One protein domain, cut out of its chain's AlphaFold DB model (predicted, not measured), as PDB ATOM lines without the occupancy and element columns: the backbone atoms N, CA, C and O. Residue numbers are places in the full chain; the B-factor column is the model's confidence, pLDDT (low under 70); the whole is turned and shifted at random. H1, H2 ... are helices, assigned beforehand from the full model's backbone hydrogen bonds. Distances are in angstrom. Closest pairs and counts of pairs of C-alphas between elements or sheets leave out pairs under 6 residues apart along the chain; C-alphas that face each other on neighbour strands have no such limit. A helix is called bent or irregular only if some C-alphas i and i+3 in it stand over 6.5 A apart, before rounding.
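AT A GLANCE: This is residues 16 to 118 of the 459 residues of the protein "Adventurous gliding motility protein G" of Archangium gephyra (UniProt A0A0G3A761). H5, the longest helix, makes a triangle with H3 and H4, the three meeting near their ends; H2 sits over one side of this frame, nearest to the middle of the domain and paired with H3 as a helical hairpin, and H1 packs on H2. The link of residues 68 to 84, between H3 and H4, makes a wide loop. The printed part has 103 residues with five named helices, H1 to H5 in order, and no named strand: the class is all helix. It is compact, with a radius of gyration of the C-alphas of 14.0 A and spans of 43 by 31 by 19 A.

IN THESE COORDINATES: H5 is residues 101 to 117, 24.0 A from C-alpha 101 at (93.392, 112.533, 141.246) to C-alpha 117 at (91.823, 103.267, 163.371). It is neither bent nor irregular, but only just: C-alphas 103 and 106 are 6.2 A apart. H4 is residues 85 to 99, 21.2 A long, and H3 is residues 52 to 67, 22.7 A long. H2, residues 35 to 45, measures 15.1 A, and H1, residues 17 to 27, measures 15.6 A from C-alpha 17 at (79.703, 101.122, 130.628).

HOW THE PARTS SIT: Helix packing is mostly crossed, at tilts that are not shallow. H5, with residues 110 to 117 alone, touches residues 52 to 56 of H3 at a steep tilt of 60 degrees, opposite ways; the closest C-alphas, of Arg 55 and Leu 110, are 6.6 A apart. H4 and H5 touch only at the corner by their link, Leu 97 to Arg 104 at 4.9 A between C-alphas, at a steep tilt of 68 degrees, only just short of about perpendicular. H3 touches H4 with residues 66 to 67 alone, C-alphas of Leu 66 and Ala 86 being closest at 5.0 A. H2 is the hub, touching the four other helices. H2 and H3 are a hairpin, at a shallow tilt of 15 degrees, opposite ways; their closest C-alphas, Leu 43 and Cys 62, are 7.1 A apart. H2 only just touches H4, and only just touches H5, each with 3 pairs of C-alphas within 8 A; the closest are Ala 36 and Arg 89 at 7.3 A, and Leu 44 and Ala 103 at 6.2 A. H1 touches H2 at a steep tilt of 63 degrees, C-alphas of Cys 24 and Val 37 being closest at 6.2 A, and is apart from H3 and H5. H1 and H4 are close but not clearly touching. Every O i to N i+4 pair is within hydrogen-bond range in H1, H2, H3 and H4, and 11 of 13 are in H5.

THE WHOLE: The C-alphas farthest apart, of Pro 78 and Ala 117, are 43.3 A apart. The printed part has no cut. The link from H3 to H4 is long, with 17 residues. The mean pLDDT of the printed part is 91.3, and residue 16 is under 70.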
ATOM      1  N   SER A  16      78.165 104.377 133.947       61.84
ATOM      2  CA  SER A  16      77.946 103.996 132.549       61.84
ATOM      3  C   SER A  16      79.050 103.047 132.078       61.84
ATOM      4  O   SER A  16      80.217 103.332 132.329       61.84
ATOM      5  N   SER A  17      78.719 101.975 131.339       71.88
ATOM      6  CA  SER A  17      79.703 101.122 130.628       71.88
ATOM      7  C   SER A  17      80.782 101.965 129.936       71.88
ATOM      8  O   SER A  17      81.959 101.632 129.963       71.88
ATOM      9  N   ARG A  18      80.385 103.145 129.440       78.25
ATOM     10  CA  ARG A  18      81.255 104.132 128.796       78.25
ATOM     11  C   ARG A  18      82.400 104.637 129.679       78.25
ATOM     12  O   ARG A  18      83.461 104.940 129.151       78.25
ATOM     13  N   GLU A  19      82.215 104.758 130.994       82.56
ATOM     14  CA  GLU A  19      83.275 105.190 131.920       82.56
ATOM     15  C   GLU A  19      84.332 104.102 132.121       82.56
ATOM     16  O   GLU A  19      85.525 104.406 132.189       82.56
ATOM     17  N   VAL A  20      83.896 102.839 132.182       84.31
ATOM     18  CA  VAL A  20      84.786 101.671 132.246       84.31
ATOM     19  C   VAL A  20      85.554 101.546 130.935       84.31
ATOM     20  O   VAL A  20      86.778 101.428 130.949       84.31
ATOM     21  N   ASP A  21      84.858 101.666 129.805       87.12
ATOM     22  CA  ASP A  21      85.458 101.604 128.473       87.12
ATOM     23  C   ASP A  21      86.480 102.735 128.280       87.12
ATOM     24  O   ASP A  21      87.607 102.490 127.855       87.12
ATOM     25  N   ALA A  22      86.151 103.967 128.686       89.56
ATOM     26  CA  ALA A  22      87.076 105.099 128.635       89.56
ATOM     27  C   ALA A  22      88.297 104.911 129.553       89.56
ATOM     28  O   ALA A  22      89.412 105.283 129.183       89.56
ATOM     29  N   PHE A  23      88.118 104.328 130.746       92.38
ATOM     30  CA  PHE A  23      89.231 103.956 131.625       92.38
ATOM     31  C   PHE A  23      90.156 102.943 130.951       92.38
ATOM     32  O   PHE A  23      91.373 103.136 130.937       92.38
ATOM     33  N   CYS A  24      89.591 101.897 130.357       91.62
ATOM     34  CA  CYS A  24      90.378 100.846 129.732       91.62
ATOM     35  C   CYS A  24      91.094 101.332 128.470       91.62
ATOM     36  O   CYS A  24      92.258 101.006 128.280       91.62
ATOM     37  N   VAL A  25      90.458 102.179 127.657       91.88
ATOM     38  CA  VAL A  25      91.116 102.815 126.505       91.88
ATOM     39  C   VAL A  25      92.277 103.706 126.953       91.88
ATOM     40  O   VAL A  25      93.306 103.739 126.285       91.88
ATOM     41  N   GLN A  26      92.158 104.401 128.090       93.00
ATOM     42  CA  GLN A  26      93.239 105.251 128.596       93.00
ATOM     43  C   GLN A  26      94.439 104.447 129.121       93.00
ATOM     44  O   GLN A  26      95.579 104.817 128.849       93.00
ATOM     45  N   PHE A  27      94.204 103.394 129.909       92.81
ATOM     46  CA  PHE A  27      95.274 102.676 130.624       92.81
ATOM     47  C   PHE A  27      95.698 101.357 129.979       92.81
ATOM     48  O   PHE A  27      96.705 100.778 130.389       92.81
ATOM     49  N   ALA A  28      94.952 100.901 128.976       93.38
ATOM     50  CA  ALA A  28      95.266  99.761 128.130       93.38
ATOM     51  C   ALA A  28      94.740  99.956 126.698       93.38
ATOM     52  O   ALA A  28      93.939  99.150 126.218       93.38
ATOM     53  N   PRO A  29      95.192 100.996 125.973       91.44
ATOM     54  CA  PRO A  29      94.758 101.259 124.600       91.44
ATOM     55  C   PRO A  29      94.995 100.072 123.657       91.44
ATOM     56  O   PRO A  29      94.245  99.887 122.702       91.44
ATOM     57  N   ARG A  30      96.018  99.247 123.924       90.75
ATOM     58  CA  ARG A  30      96.335  98.055 123.122       90.75
ATOM     59  C   ARG A  30      95.535  96.816 123.523       90.75
ATOM     60  O   ARG A  30      95.391  95.905 122.713       90.75
ATOM     61  N   ALA A  31      95.004  96.789 124.744       89.75
ATOM     62  CA  ALA A  31      94.195  95.695 125.268       89.75
ATOM     63  C   ALA A  31      93.027  96.226 126.129       89.75
ATOM     64  O   ALA A  31      92.997  95.984 127.337       89.75
ATOM     65  N   PRO A  32      92.025  96.918 125.545       86.75
ATOM     66  CA  PRO A  32      90.954  97.557 126.322       86.75
ATOM     67  C   PRO A  32      90.083  96.560 127.106       86.75
ATOM     68  O   PRO A  32      89.411  96.922 128.062       86.75
ATOM     69  N   GLY A  33      90.090  95.285 126.719       87.69
ATOM     70  CA  GLY A  33      89.403  94.215 127.442       87.69
ATOM     71  C   GLY A  33      90.221  93.575 128.565       87.69
ATOM     72  O   GLY A  33      89.746  92.600 129.143       87.69
ATOM     73  N   HIS A  34      91.441  94.052 128.854       92.94
ATOM     74  CA  HIS A  34      92.336  93.377 129.792       92.94
ATOM     75  C   HIS A  34      91.714  93.326 131.201       92.94
ATOM     76  O   HIS A  34      91.447  94.383 131.787       92.94
ATOM     77  N   PRO A  35      91.512  92.130 131.787       92.56
ATOM     78  CA  PRO A  35      90.764  91.974 133.035       92.56
ATOM     79  C   PRO A  35      91.421  92.732 134.189       92.56
ATOM     80  O   PRO A  35      90.737  93.485 134.864       92.56
ATOM     81  N   ALA A  36      92.757  92.705 134.308       94.19
ATOM     82  CA  ALA A  36      93.471  93.465 135.345       94.19
ATOM     83  C   ALA A  36      93.086  94.958 135.407       94.19
ATOM     84  O   ALA A  36      93.013  95.532 136.491       94.19
ATOM     85  N   VAL A  37      92.825  95.583 134.254       95.06
ATOM     86  CA  VAL A  37      92.501  97.012 134.134       95.06
ATOM     87  C   VAL A  37      91.033  97.261 134.463       95.06
ATOM     88  O   VAL A  37      90.721  98.210 135.179       95.06
ATOM     89  N   ARG A  38      90.140  96.379 134.000       93.81
ATOM     90  CA  ARG A  38      88.712  96.414 134.345       93.81
ATOM     91  C   ARG A  38      88.496  96.188 135.839       93.81
ATOM     92  O   ARG A  38      87.821  96.982 136.483       93.81
ATOM     93  N   ASP A  39      89.132  95.167 136.399       94.62
ATOM     94  CA  ASP A  39      89.047  94.833 137.820       94.62
ATOM     95  C   ASP A  39      89.589  95.971 138.687       94.62
ATOM     96  O   ASP A  39      88.999  96.304 139.713       94.62
ATOM     97  N   LEU A  40      90.676  96.624 138.253       96.19
ATOM     98  CA  LEU A  40      91.208  97.799 138.940       96.19
ATOM     99  C   LEU A  40      90.225  98.971 138.900       96.19
ATOM    100  O   LEU A  40      90.051  99.660 139.904       96.19
ATOM    101  N   GLN A  41      89.571  99.209 137.762       95.06
ATOM    102  CA  GLN A  41      88.549 100.247 137.653       95.06
ATOM    103  C   GLN A  41      87.392  99.985 138.623       95.06
ATOM    104  O   GLN A  41      86.987 100.911 139.329       95.06
ATOM    105  N   HIS A  42      86.909  98.743 138.700       93.69
ATOM    106  CA  HIS A  42      85.855  98.351 139.635       93.69
ATOM    107  C   HIS A  42      86.308  98.521 141.089       93.69
ATOM    108  O   HIS A  42      85.607  99.137 141.891       93.69
ATOM    109  N   LEU A  43      87.523  98.073 141.419       95.50
ATOM    110  CA  LEU A  43      88.107  98.227 142.750       95.50
ATOM    111  C   LEU A  43      88.188  99.703 143.174       95.50
ATOM    112  O   LEU A  43      87.827 100.041 144.300       95.50
ATOM    113  N   LEU A  44      88.632 100.592 142.279       95.69
ATOM    114  CA  LEU A  44      88.739 102.030 142.546       95.69
ATOM    115  C   LEU A  44      87.376 102.738 142.586       95.69
ATOM    116  O   LEU A  44      87.247 103.778 143.232       95.69
ATOM    117  N   ALA A  45      86.361 102.204 141.905       92.56
ATOM    118  CA  ALA A  45      84.996 102.720 141.977       92.56
ATOM    119  C   ALA A  45      84.315 102.375 143.313       92.56
ATOM    120  O   ALA A  45      83.533 103.180 143.818       92.56
ATOM    121  N   ASP A  46      84.666 101.229 143.901       94.00
ATOM    122  CA  ASP A  46      84.065 100.679 145.120       94.00
ATOM    123  C   ASP A  46      84.847 101.010 146.404       94.00
ATOM    124  O   ASP A  46      84.797 100.252 147.376       94.00
ATOM    125  N   VAL A  47      85.595 102.120 146.428       95.19
ATOM    126  CA  VAL A  47      86.298 102.569 147.641       95.19
ATOM    127  C   VAL A  47      85.267 102.985 148.704       95.19
ATOM    128  O   VAL A  47      84.513 103.936 148.480       95.19
ATOM    129  N   PRO A  48      85.207 102.308 149.867       95.00
ATOM    130  CA  PRO A  48      84.235 102.619 150.908       95.00
ATOM    131  C   PRO A  48      84.561 103.943 151.604       95.00
ATOM    132  O   PRO A  48      85.710 104.231 151.948       95.00
ATOM    133  N   THR A  49      83.524 104.737 151.861       89.56
ATOM    134  CA  THR A  49      83.641 106.036 152.538       89.56
ATOM    135  C   THR A  49      83.501 105.931 154.052       89.56
ATOM    136  O   THR A  49      84.029 106.782 154.762       89.56
ATOM    137  N   GLU A  50      82.847 104.883 154.559       90.38
ATOM    138  CA  GLU A  50      82.497 104.703 155.971       90.38
ATOM    139  C   GLU A  50      82.740 103.261 156.435       90.38
ATOM    140  O   GLU A  50      82.773 102.334 155.627       90.38
ATOM    141  N   GLY A  51      82.894 103.087 157.750       91.81
ATOM    142  CA  GLY A  51      83.138 101.790 158.382       91.81
ATOM    143  C   GLY A  51      84.598 101.336 158.299       91.81
ATOM    144  O   GLY A  51      85.265 101.488 157.278       91.81
ATOM    145  N   LEU A  52      85.135 100.794 159.396       90.50
ATOM    146  CA  LEU A  52      86.473 100.196 159.383       90.50
ATOM    147  C   LEU A  52      86.457  98.858 158.638       90.50
ATOM    148  O   LEU A  52      87.274  98.661 157.750       90.50
ATOM    149  N   GLU A  53      85.494  97.987 158.941       91.00
ATOM    150  CA  GLU A  53      85.367  96.654 158.341       91.00
ATOM    151  C   GLU A  53      85.327  96.708 156.809       91.00
ATOM    152  O   GLU A  53      86.180  96.110 156.160       91.00
ATOM    153  N   ALA A  54      84.449  97.535 156.229       93.25
ATOM    154  CA  ALA A  54      84.368  97.717 154.779       93.25
ATOM    155  C   ALA A  54      85.697  98.203 154.168       93.25
ATOM    156  O   ALA A  54      86.096  97.760 153.089       93.25
ATOM    157  N   ARG A  55      86.422  99.099 154.857       94.62
ATOM    158  CA  ARG A  55      87.752  99.554 154.418       94.62
ATOM    159  C   ARG A  55      88.779  98.426 154.477       94.62
ATOM    160  O   ARG A  55      89.561  98.305 153.540       94.62
ATOM    161  N   LEU A  56      88.766  97.595 155.519       93.31
ATOM    162  CA  LEU A  56      89.645  96.425 155.623       93.31
ATOM    163  C   LEU A  56      89.338  95.396 154.522       93.31
ATOM    164  O   LEU A  56      90.264  94.931 153.863       93.31
ATOM    165  N   GLU A  57      88.063  95.117 154.244       93.50
ATOM    166  CA  GLU A  57      87.639  94.256 153.127       93.50
ATOM    167  C   GLU A  57      88.090  94.807 151.768       93.50
ATOM    168  O   GLU A  57      88.496  94.059 150.878       93.50
ATOM    169  N   TRP A  58      88.051  96.129 151.583       96.44
ATOM    170  CA  TRP A  58      88.589  96.754 150.377       96.44
ATOM    171  C   TRP A  58      90.109  96.559 150.260       96.44
ATOM    172  O   TRP A  58      90.593  96.236 149.175       96.44
ATOM    173  N   VAL A  59      90.862  96.694 151.361       95.62
ATOM    174  CA  VAL A  59      92.313  96.423 151.375       95.62
ATOM    175  C   VAL A  59      92.592  94.956 151.036       95.62
ATOM    176  O   VAL A  59      93.477  94.685 150.227       95.62
ATOM    177  N   GLU A  60      91.809  94.017 151.573       94.81
ATOM    178  CA  GLU A  60      91.896  92.592 151.228       94.81
ATOM    179  C   GLU A  60      91.655  92.349 149.735       94.81
ATOM    180  O   GLU A  60      92.464  91.683 149.086       94.81
ATOM    181  N   ARG A  61      90.605  92.946 149.152       96.19
ATOM    182  CA  ARG A  61      90.342  92.865 147.703       96.19
ATOM    183  C   ARG A  61      91.471  93.473 146.871       96.19
ATOM    184  O   ARG A  61      91.810  92.925 145.827       96.19
ATOM    185  N   CYS A  62      92.073  94.571 147.327       96.75
ATOM    186  CA  CYS A  62      93.208  95.203 146.657       96.75
ATOM    187  C   CYS A  62      94.450  94.297 146.659       96.75
ATOM    188  O   CYS A  62      95.084  94.107 145.620       96.75
ATOM    189  N   VAL A  63      94.764  93.670 147.797       95.75
ATOM    190  CA  VAL A  63      95.866  92.700 147.897       95.75
ATOM    191  C   VAL A  63      95.577  91.441 147.073       95.75
ATOM    192  O   VAL A  63      96.468  90.964 146.373       95.75
ATOM    193  N   ALA A  64      94.339  90.940 147.076       95.06
ATOM    194  CA  ALA A  64      93.927  89.824 146.225       95.06
ATOM    195  C   ALA A  64      94.080  90.162 144.733       95.06
ATOM    196  O   ALA A  64      94.627  89.363 143.976       95.06
ATOM    197  N   TRP A  65      93.690  91.373 144.323       97.00
ATOM    198  CA  TRP A  65      93.903  91.862 142.962       97.00
ATOM    199  C   TRP A  65      95.391  91.943 142.612       97.00
ATOM    200  O   TRP A  65      95.755  91.556 141.511       97.00
ATOM    201  N   LEU A  66      96.270  92.393 143.515       95.94
ATOM    202  CA  LEU A  66      97.723  92.397 143.275       95.94
ATOM    203  C   LEU A  66      98.307  90.984 143.128       95.94
ATOM    204  O   LEU A  66      99.307  90.804 142.440       95.94
ATOM    205  N   ARG A  67      97.705  89.994 143.787       93.25
ATOM    206  CA  ARG A  67      98.158  88.595 143.805       93.25
ATOM    207  C   ARG A  67      97.639  87.751 142.654       93.25
ATOM    208  O   ARG A  67      98.097  86.623 142.495       93.25
ATOM    209  N   ASP A  68      96.696  88.275 141.884       93.75
ATOM    210  CA  ASP A  68      96.156  87.574 140.732       93.75
ATOM    211  C   ASP A  68      97.300  87.151 139.783       93.75
ATOM    212  O   ASP A  68      98.159  87.979 139.451       93.75
ATOM    213  N   PRO A  69      97.355  85.870 139.367       92.88
ATOM    214  CA  PRO A  69      98.466  85.343 138.583       92.88
ATOM    215  C   PRO A  69      98.536  85.940 137.175       92.88
ATOM    216  O   PRO A  69      99.563  85.786 136.515       92.88
ATOM    217  N   GLN A  70      97.482  86.612 136.698       92.25
ATOM    218  CA  GLN A  70      97.488  87.253 135.395       92.25
ATOM    219  C   GLN A  70      98.285  88.573 135.436       92.25
ATOM    220  O   GLN A  70      97.846  89.544 136.073       92.25
ATOM    221  N   PRO A  71      99.426  88.666 134.724       92.69
ATOM    222  CA  PRO A  71     100.213  89.889 134.670       92.69
ATOM    223  C   PRO A  71      99.489  90.984 133.875       92.69
ATOM    224  O   PRO A  71      98.687  90.712 132.984       92.69
ATOM    225  N   ALA A  72      99.789  92.239 134.194       92.38
ATOM    226  CA  ALA A  72      99.276  93.427 133.521       92.38
ATOM    227  C   ALA A  72     100.295  93.945 132.487       92.38
ATOM    228  O   ALA A  72     100.826  95.043 132.644       92.38
ATOM    229  N   LEU A  73     100.587  93.128 131.467       90.88
ATOM    230  CA  LEU A  73     101.561  93.426 130.406       90.88
ATOM    231  C   LEU A  73     100.881  93.755 129.073       90.88
ATOM    232  O   LEU A  73      99.729  93.391 128.836       90.88
ATOM    233  N   GLY A  74     101.613  94.423 128.180       87.12
ATOM    234  CA  GLY A  74     101.150  94.694 126.813       87.12
ATOM    235  C   GLY A  74     100.019  95.724 126.746       87.12
ATOM    236  O   GLY A  74      99.251  95.759 125.783       87.12
ATOM    237  N   LEU A  75      99.885  96.545 127.791       88.75
ATOM    238  CA  LEU A  75      98.797  97.512 127.929       88.75
ATOM    239  C   LEU A  75      99.068  98.782 127.113       88.75
ATOM    240  O   LEU A  75      98.186  99.263 126.398       88.75
ATOM    241  N   MET A  76     100.292  99.308 127.222       84.75
ATOM    242  CA  MET A  76     100.721 100.564 126.595       84.75
ATOM    243  C   MET A  76     101.705 100.297 125.459       84.75
ATOM    244  O   MET A  76     101.510 100.784 124.345       84.75
ATOM    245  N   GLU A  77     102.729  99.486 125.730       84.00
ATOM    246  CA  GLU A  77     103.778  99.143 124.774       84.00
ATOM    247  C   GLU A  77     103.632  97.698 124.274       84.00
ATOM    248  O   GLU A  77     103.095  96.844 124.979       84.00
ATOM    249  N   PRO A  78     104.060  97.402 123.033       70.94
ATOM    250  CA  PRO A  78     103.918  96.070 122.446       70.94
ATOM    251  C   PRO A  78     104.845  95.016 123.068       70.94
ATOM    252  O   PRO A  78     104.540  93.831 122.970       70.94
ATOM    253  N   ALA A  79     105.956  95.426 123.683       74.88
ATOM    254  CA  ALA A  79     106.916  94.535 124.318       74.88
ATOM    255  C   ALA A  79     107.366  95.146 125.646       74.88
ATOM    256  O   ALA A  79     108.188  96.057 125.677       74.88
ATOM    257  N   GLU A  80     106.805  94.641 126.738       77.94
ATOM    258  CA  GLU A  80     107.234  94.961 128.097       77.94
ATOM    259  C   GLU A  80     108.038  93.762 128.632       77.94
ATOM    260  O   GLU A  80     107.695  92.618 128.316       77.94
ATOM    261  N   PRO A  81     109.128  93.984 129.392       81.50
ATOM    262  CA  PRO A  81     109.925  92.892 129.937       81.50
ATOM    263  C   PRO A  81     109.070  91.996 130.838       81.50
ATOM    264  O   PRO A  81     108.232  92.487 131.599       81.50
ATOM    265  N   GLU A  82     109.301  90.683 130.767       85.62
ATOM    266  CA  GLU A  82     108.633  89.738 131.658       85.62
ATOM    267  C   GLU A  82     108.960  90.079 133.115       85.62
ATOM    268  O   GLU A  82     110.120  90.174 133.519       85.62
ATOM    269  N   ALA A  83     107.910  90.277 133.905       88.56
ATOM    270  CA  ALA A  83     107.997  90.571 135.321       88.56
ATOM    271  C   ALA A  83     106.882  89.824 136.066       88.56
ATOM    272  O   ALA A  83     105.838  89.526 135.474       88.56
ATOM    273  N   PRO A  84     107.060  89.531 137.368       92.69
ATOM    274  CA  PRO A  84     106.024  88.878 138.159       92.69
ATOM    275  C   PRO A  84     104.700  89.648 138.106       92.69
ATOM    276  O   PRO A  84     104.688  90.883 138.125       92.69
ATOM    277  N   ALA A  85     103.573  88.928 138.101       93.44
ATOM    278  CA  ALA A  85     102.245  89.529 137.966       93.44
ATOM    279  C   ALA A  85     102.007  90.659 138.982       93.44
ATOM    280  O   ALA A  85     101.631  91.765 138.593       93.44
ATOM    281  N   ALA A  86     102.368  90.447 140.250       94.56
ATOM    282  CA  ALA A  86     102.258  91.462 141.298       94.56
ATOM    283  C   ALA A  86     103.017  92.763 140.990       94.56
ATOM    284  O   ALA A  86     102.515  93.847 141.280       94.56
ATOM    285  N   VAL A  87     104.188  92.680 140.351       94.69
ATOM    286  CA  VAL A  87     104.999  93.850 139.980       94.69
ATOM    287  C   VAL A  87     104.317  94.647 138.873       94.69
ATOM    288  O   VAL A  87     104.156  95.861 138.988       94.69
ATOM    289  N   THR A  88     103.854  93.963 137.826       95.31
ATOM    290  CA  THR A  88     103.162  94.600 136.691       95.31
ATOM    291  C   THR A  88     101.842  95.248 137.122       95.31
ATOM    292  O   THR A  88     101.525  96.366 136.717       95.31
ATOM    293  N   ARG A  89     101.098  94.595 138.023       96.31
ATOM    294  CA  ARG A  89      99.841  95.107 138.579       96.31
ATOM    295  C   ARG A  89     100.077  96.267 139.544       96.31
ATOM    296  O   ARG A  89      99.368  97.265 139.468       96.31
ATOM    297  N   LEU A  90     101.114  96.211 140.380       96.44
ATOM    298  CA  LEU A  90     101.519  97.348 141.209       96.44
ATOM    299  C   LEU A  90     101.900  98.565 140.351       96.44
ATOM    300  O   LEU A  90     101.478  99.681 140.654       96.44
ATOM    301  N   ALA A  91     102.630  98.356 139.252       95.19
ATOM    302  CA  ALA A  91     102.969  99.417 138.306       95.19
ATOM    303  C   ALA A  91     101.721 100.010 137.623       95.19
ATOM    304  O   ALA A  91     101.626 101.229 137.468       95.19
ATOM    305  N   LEU A  92     100.741  99.174 137.259       96.06
ATOM    306  CA  LEU A  92      99.450  99.625 136.733       96.06
ATOM    307  C   LEU A  92      98.675 100.461 137.766       96.06
ATOM    308  O   LEU A  92      98.217 101.553 137.433       96.06
ATOM    309  N   LEU A  93      98.560  99.988 139.011       97.25
ATOM    310  CA  LEU A  93      97.918 100.735 140.098       97.25
ATOM    311  C   LEU A  93      98.583 102.103 140.279       97.25
ATOM    312  O   LEU A  93      97.899 103.125 140.293       97.25
ATOM    313  N   LEU A  94      99.914 102.125 140.358       96.56
ATOM    314  CA  LEU A  94     100.691 103.348 140.511       96.56
ATOM    315  C   LEU A  94     100.407 104.337 139.372       96.56
ATOM    316  O   LEU A  94     100.035 105.479 139.632       96.56
ATOM    317  N   ARG A  95     100.477 103.874 138.119       95.75
ATOM    318  CA  ARG A  95     100.195 104.677 136.920       95.75
ATOM    319  C   ARG A  95      98.797 105.300 136.953       95.75
ATOM    320  O   ARG A  95      98.632 106.470 136.611       95.75
ATOM    321  N   VAL A  96      97.786 104.534 137.368       96.50
ATOM    322  CA  VAL A  96      96.403 105.023 137.463       96.50
ATOM    323  C   VAL A  96      96.270 106.109 138.531       96.50
ATOM    324  O   VAL A  96      95.659 107.147 138.266       96.50
ATOM    325  N   LEU A  97      96.856 105.907 139.714       95.75
ATOM    326  CA  LEU A  97      96.792 106.875 140.814       95.75
ATOM    327  C   LEU A  97      97.618 108.143 140.541       95.75
ATOM    328  O   LEU A  97      97.252 109.221 141.012       95.75
ATOM    329  N   GLU A  98      98.701 108.045 139.766       94.81
ATOM    330  CA  GLU A  98      99.467 109.202 139.286       94.81
ATOM    331  C   GLU A  98      98.664 110.033 138.280       94.81
ATOM    332  O   GLU A  98      98.649 111.261 138.363       94.81
ATOM    333  N   ALA A  99      97.952 109.370 137.364       94.75
ATOM    334  CA  ALA A  99      97.212 110.030 136.294       94.75
ATOM    335  C   ALA A  99      95.837 110.581 136.720       94.75
ATOM    336  O   ALA A  99      95.343 111.526 136.103       94.75
ATOM    337  N   ARG A 100      95.180 109.998 137.735       94.19
ATOM    338  CA  ARG A 100      93.803 110.356 138.128       94.19
ATOM    339  C   ARG A 100      93.688 110.715 139.608       94.19
ATOM    340  O   ARG A 100      93.523 109.848 140.466       94.19
ATOM    341  N   ALA A 101      93.632 112.018 139.894       91.12
ATOM    342  CA  ALA A 101      93.392 112.533 141.246       91.12
ATOM    343  C   ALA A 101      92.073 112.018 141.859       91.12
ATOM    344  O   ALA A 101      92.052 111.661 143.034       91.12
ATOM    345  N   SER A 102      91.016 111.875 141.049       90.50
ATOM    346  CA  SER A 102      89.710 111.352 141.480       90.50
ATOM    347  C   SER A 102      89.737 109.891 141.943       90.50
ATOM    348  O   SER A 102      88.871 109.488 142.713       90.50
ATOM    349  N   ALA A 103      90.722 109.100 141.504       92.44
ATOM    350  CA  ALA A 103      90.970 107.755 142.023       92.44
ATOM    351  C   ALA A 103      91.917 107.780 143.235       92.44
ATOM    352  O   ALA A 103      91.739 107.024 144.185       92.44
ATOM    353  N   ARG A 104      92.914 108.673 143.221       93.94
ATOM    354  CA  ARG A 104      93.912 108.815 144.289       93.94
ATOM    355  C   ARG A 104      93.324 109.297 145.611       93.94
ATOM    356  O   ARG A 104      93.687 108.761 146.653       93.94
ATOM    357  N   GLU A 105      92.456 110.302 145.592       92.12
ATOM    358  CA  GLU A 105      91.941 110.936 146.813       92.12
ATOM    359  C   GLU A 105      91.133 109.984 147.711       92.12
ATOM    360  O   GLU A 105      91.453 109.916 148.903       92.12
ATOM    361  N   PRO A 106      90.170 109.191 147.192       92.81
ATOM    362  CA  PRO A 106      89.459 108.201 147.999       92.81
ATOM    363  C   PRO A 106      90.390 107.145 148.601       92.81
ATOM    364  O   PRO A 106      90.258 106.811 149.776       92.81
ATOM    365  N   VAL A 107      91.365 106.650 147.830       95.00
ATOM    366  CA  VAL A 107      92.329 105.646 148.311       95.00
ATOM    367  C   VAL A 107      93.237 106.235 149.392       95.00
ATOM    368  O   VAL A 107      93.459 105.603 150.423       95.00
ATOM    369  N   ALA A 108      93.724 107.464 149.211       93.00
ATOM    370  CA  ALA A 108      94.535 108.152 150.215       93.00
ATOM    371  C   ALA A 108      93.744 108.402 151.511       93.00
ATOM    372  O   ALA A 108      94.278 108.212 152.605       93.00
ATOM    373  N   ALA A 109      92.466 108.783 151.404       91.44
ATOM    374  CA  ALA A 109      91.574 108.915 152.553       91.44
ATOM    375  C   ALA A 109      91.368 107.572 153.263       91.44
ATOM    376  O   ALA A 109      91.565 107.497 154.473       91.44
ATOM    377  N   LEU A 110      91.073 106.502 152.520       93.81
ATOM    378  CA  LEU A 110      90.919 105.158 153.072       93.81
ATOM    379  C   LEU A 110      92.166 104.719 153.847       93.81
ATOM    380  O   LEU A 110      92.043 104.257 154.978       93.81
ATOM    381  N   VAL A 111      93.362 104.897 153.279       93.19
ATOM    382  CA  VAL A 111      94.616 104.520 153.951       93.19
ATOM    383  C   VAL A 111      94.827 105.325 155.232       93.19
ATOM    384  O   VAL A 111      95.227 104.749 156.242       93.19
ATOM    385  N   ARG A 112      94.528 106.630 155.238       90.88
ATOM    386  CA  ARG A 112      94.598 107.442 156.465       90.88
ATOM    387  C   ARG A 112      93.648 106.937 157.543       90.88
ATOM    388  O   ARG A 112      94.083 106.771 158.676       90.88
ATOM    389  N   GLU A 113      92.397 106.662 157.188       91.00
ATOM    390  CA  GLU A 113      91.384 106.176 158.130       91.00
ATOM    391  C   GLU A 113      91.747 104.798 158.695       91.00
ATOM    392  O   GLU A 113      91.672 104.585 159.902       91.00
ATOM    393  N   VAL A 114      92.220 103.871 157.851       91.75
ATOM    394  CA  VAL A 114      92.678 102.548 158.308       91.75
ATOM    395  C   VAL A 114      93.874 102.687 159.249       91.75
ATOM    396  O   VAL A 114      93.893 102.061 160.306       91.75
ATOM    397  N   MET A 115      94.860 103.526 158.918       90.56
ATOM    398  CA  MET A 115      96.019 103.740 159.791       90.56
ATOM    399  C   MET A 115      95.635 104.433 161.103       90.56
ATOM    400  O   MET A 115      96.169 104.083 162.146       90.56
ATOM    401  N   ALA A 116      94.702 105.385 161.085       88.31
ATOM    402  CA  ALA A 116      94.234 106.067 162.292       88.31
ATOM    403  C   ALA A 116      93.421 105.145 163.215       88.31
ATOM    404  O   ALA A 116      93.476 105.289 164.436       88.31
ATOM    405  N   ALA A 117      92.679 104.195 162.640       88.44
ATOM    406  CA  ALA A 117      91.823 103.267 163.371       88.44
ATOM    407  C   ALA A 117      92.526 101.967 163.806       88.44
ATOM    408  O   ALA A 117      91.908 101.151 164.498       88.44
ATOM    409  N   THR A 118      93.787 101.760 163.410       88.50
ATOM    410  CA  THR A 118      94.573 100.564 163.742       88.50
ATOM    411  C   THR A 118      95.831 100.902 164.539       88.50
ATOM    412  O   THR A 118      96.433 101.962 164.387       88.50
TER     413      THR A 118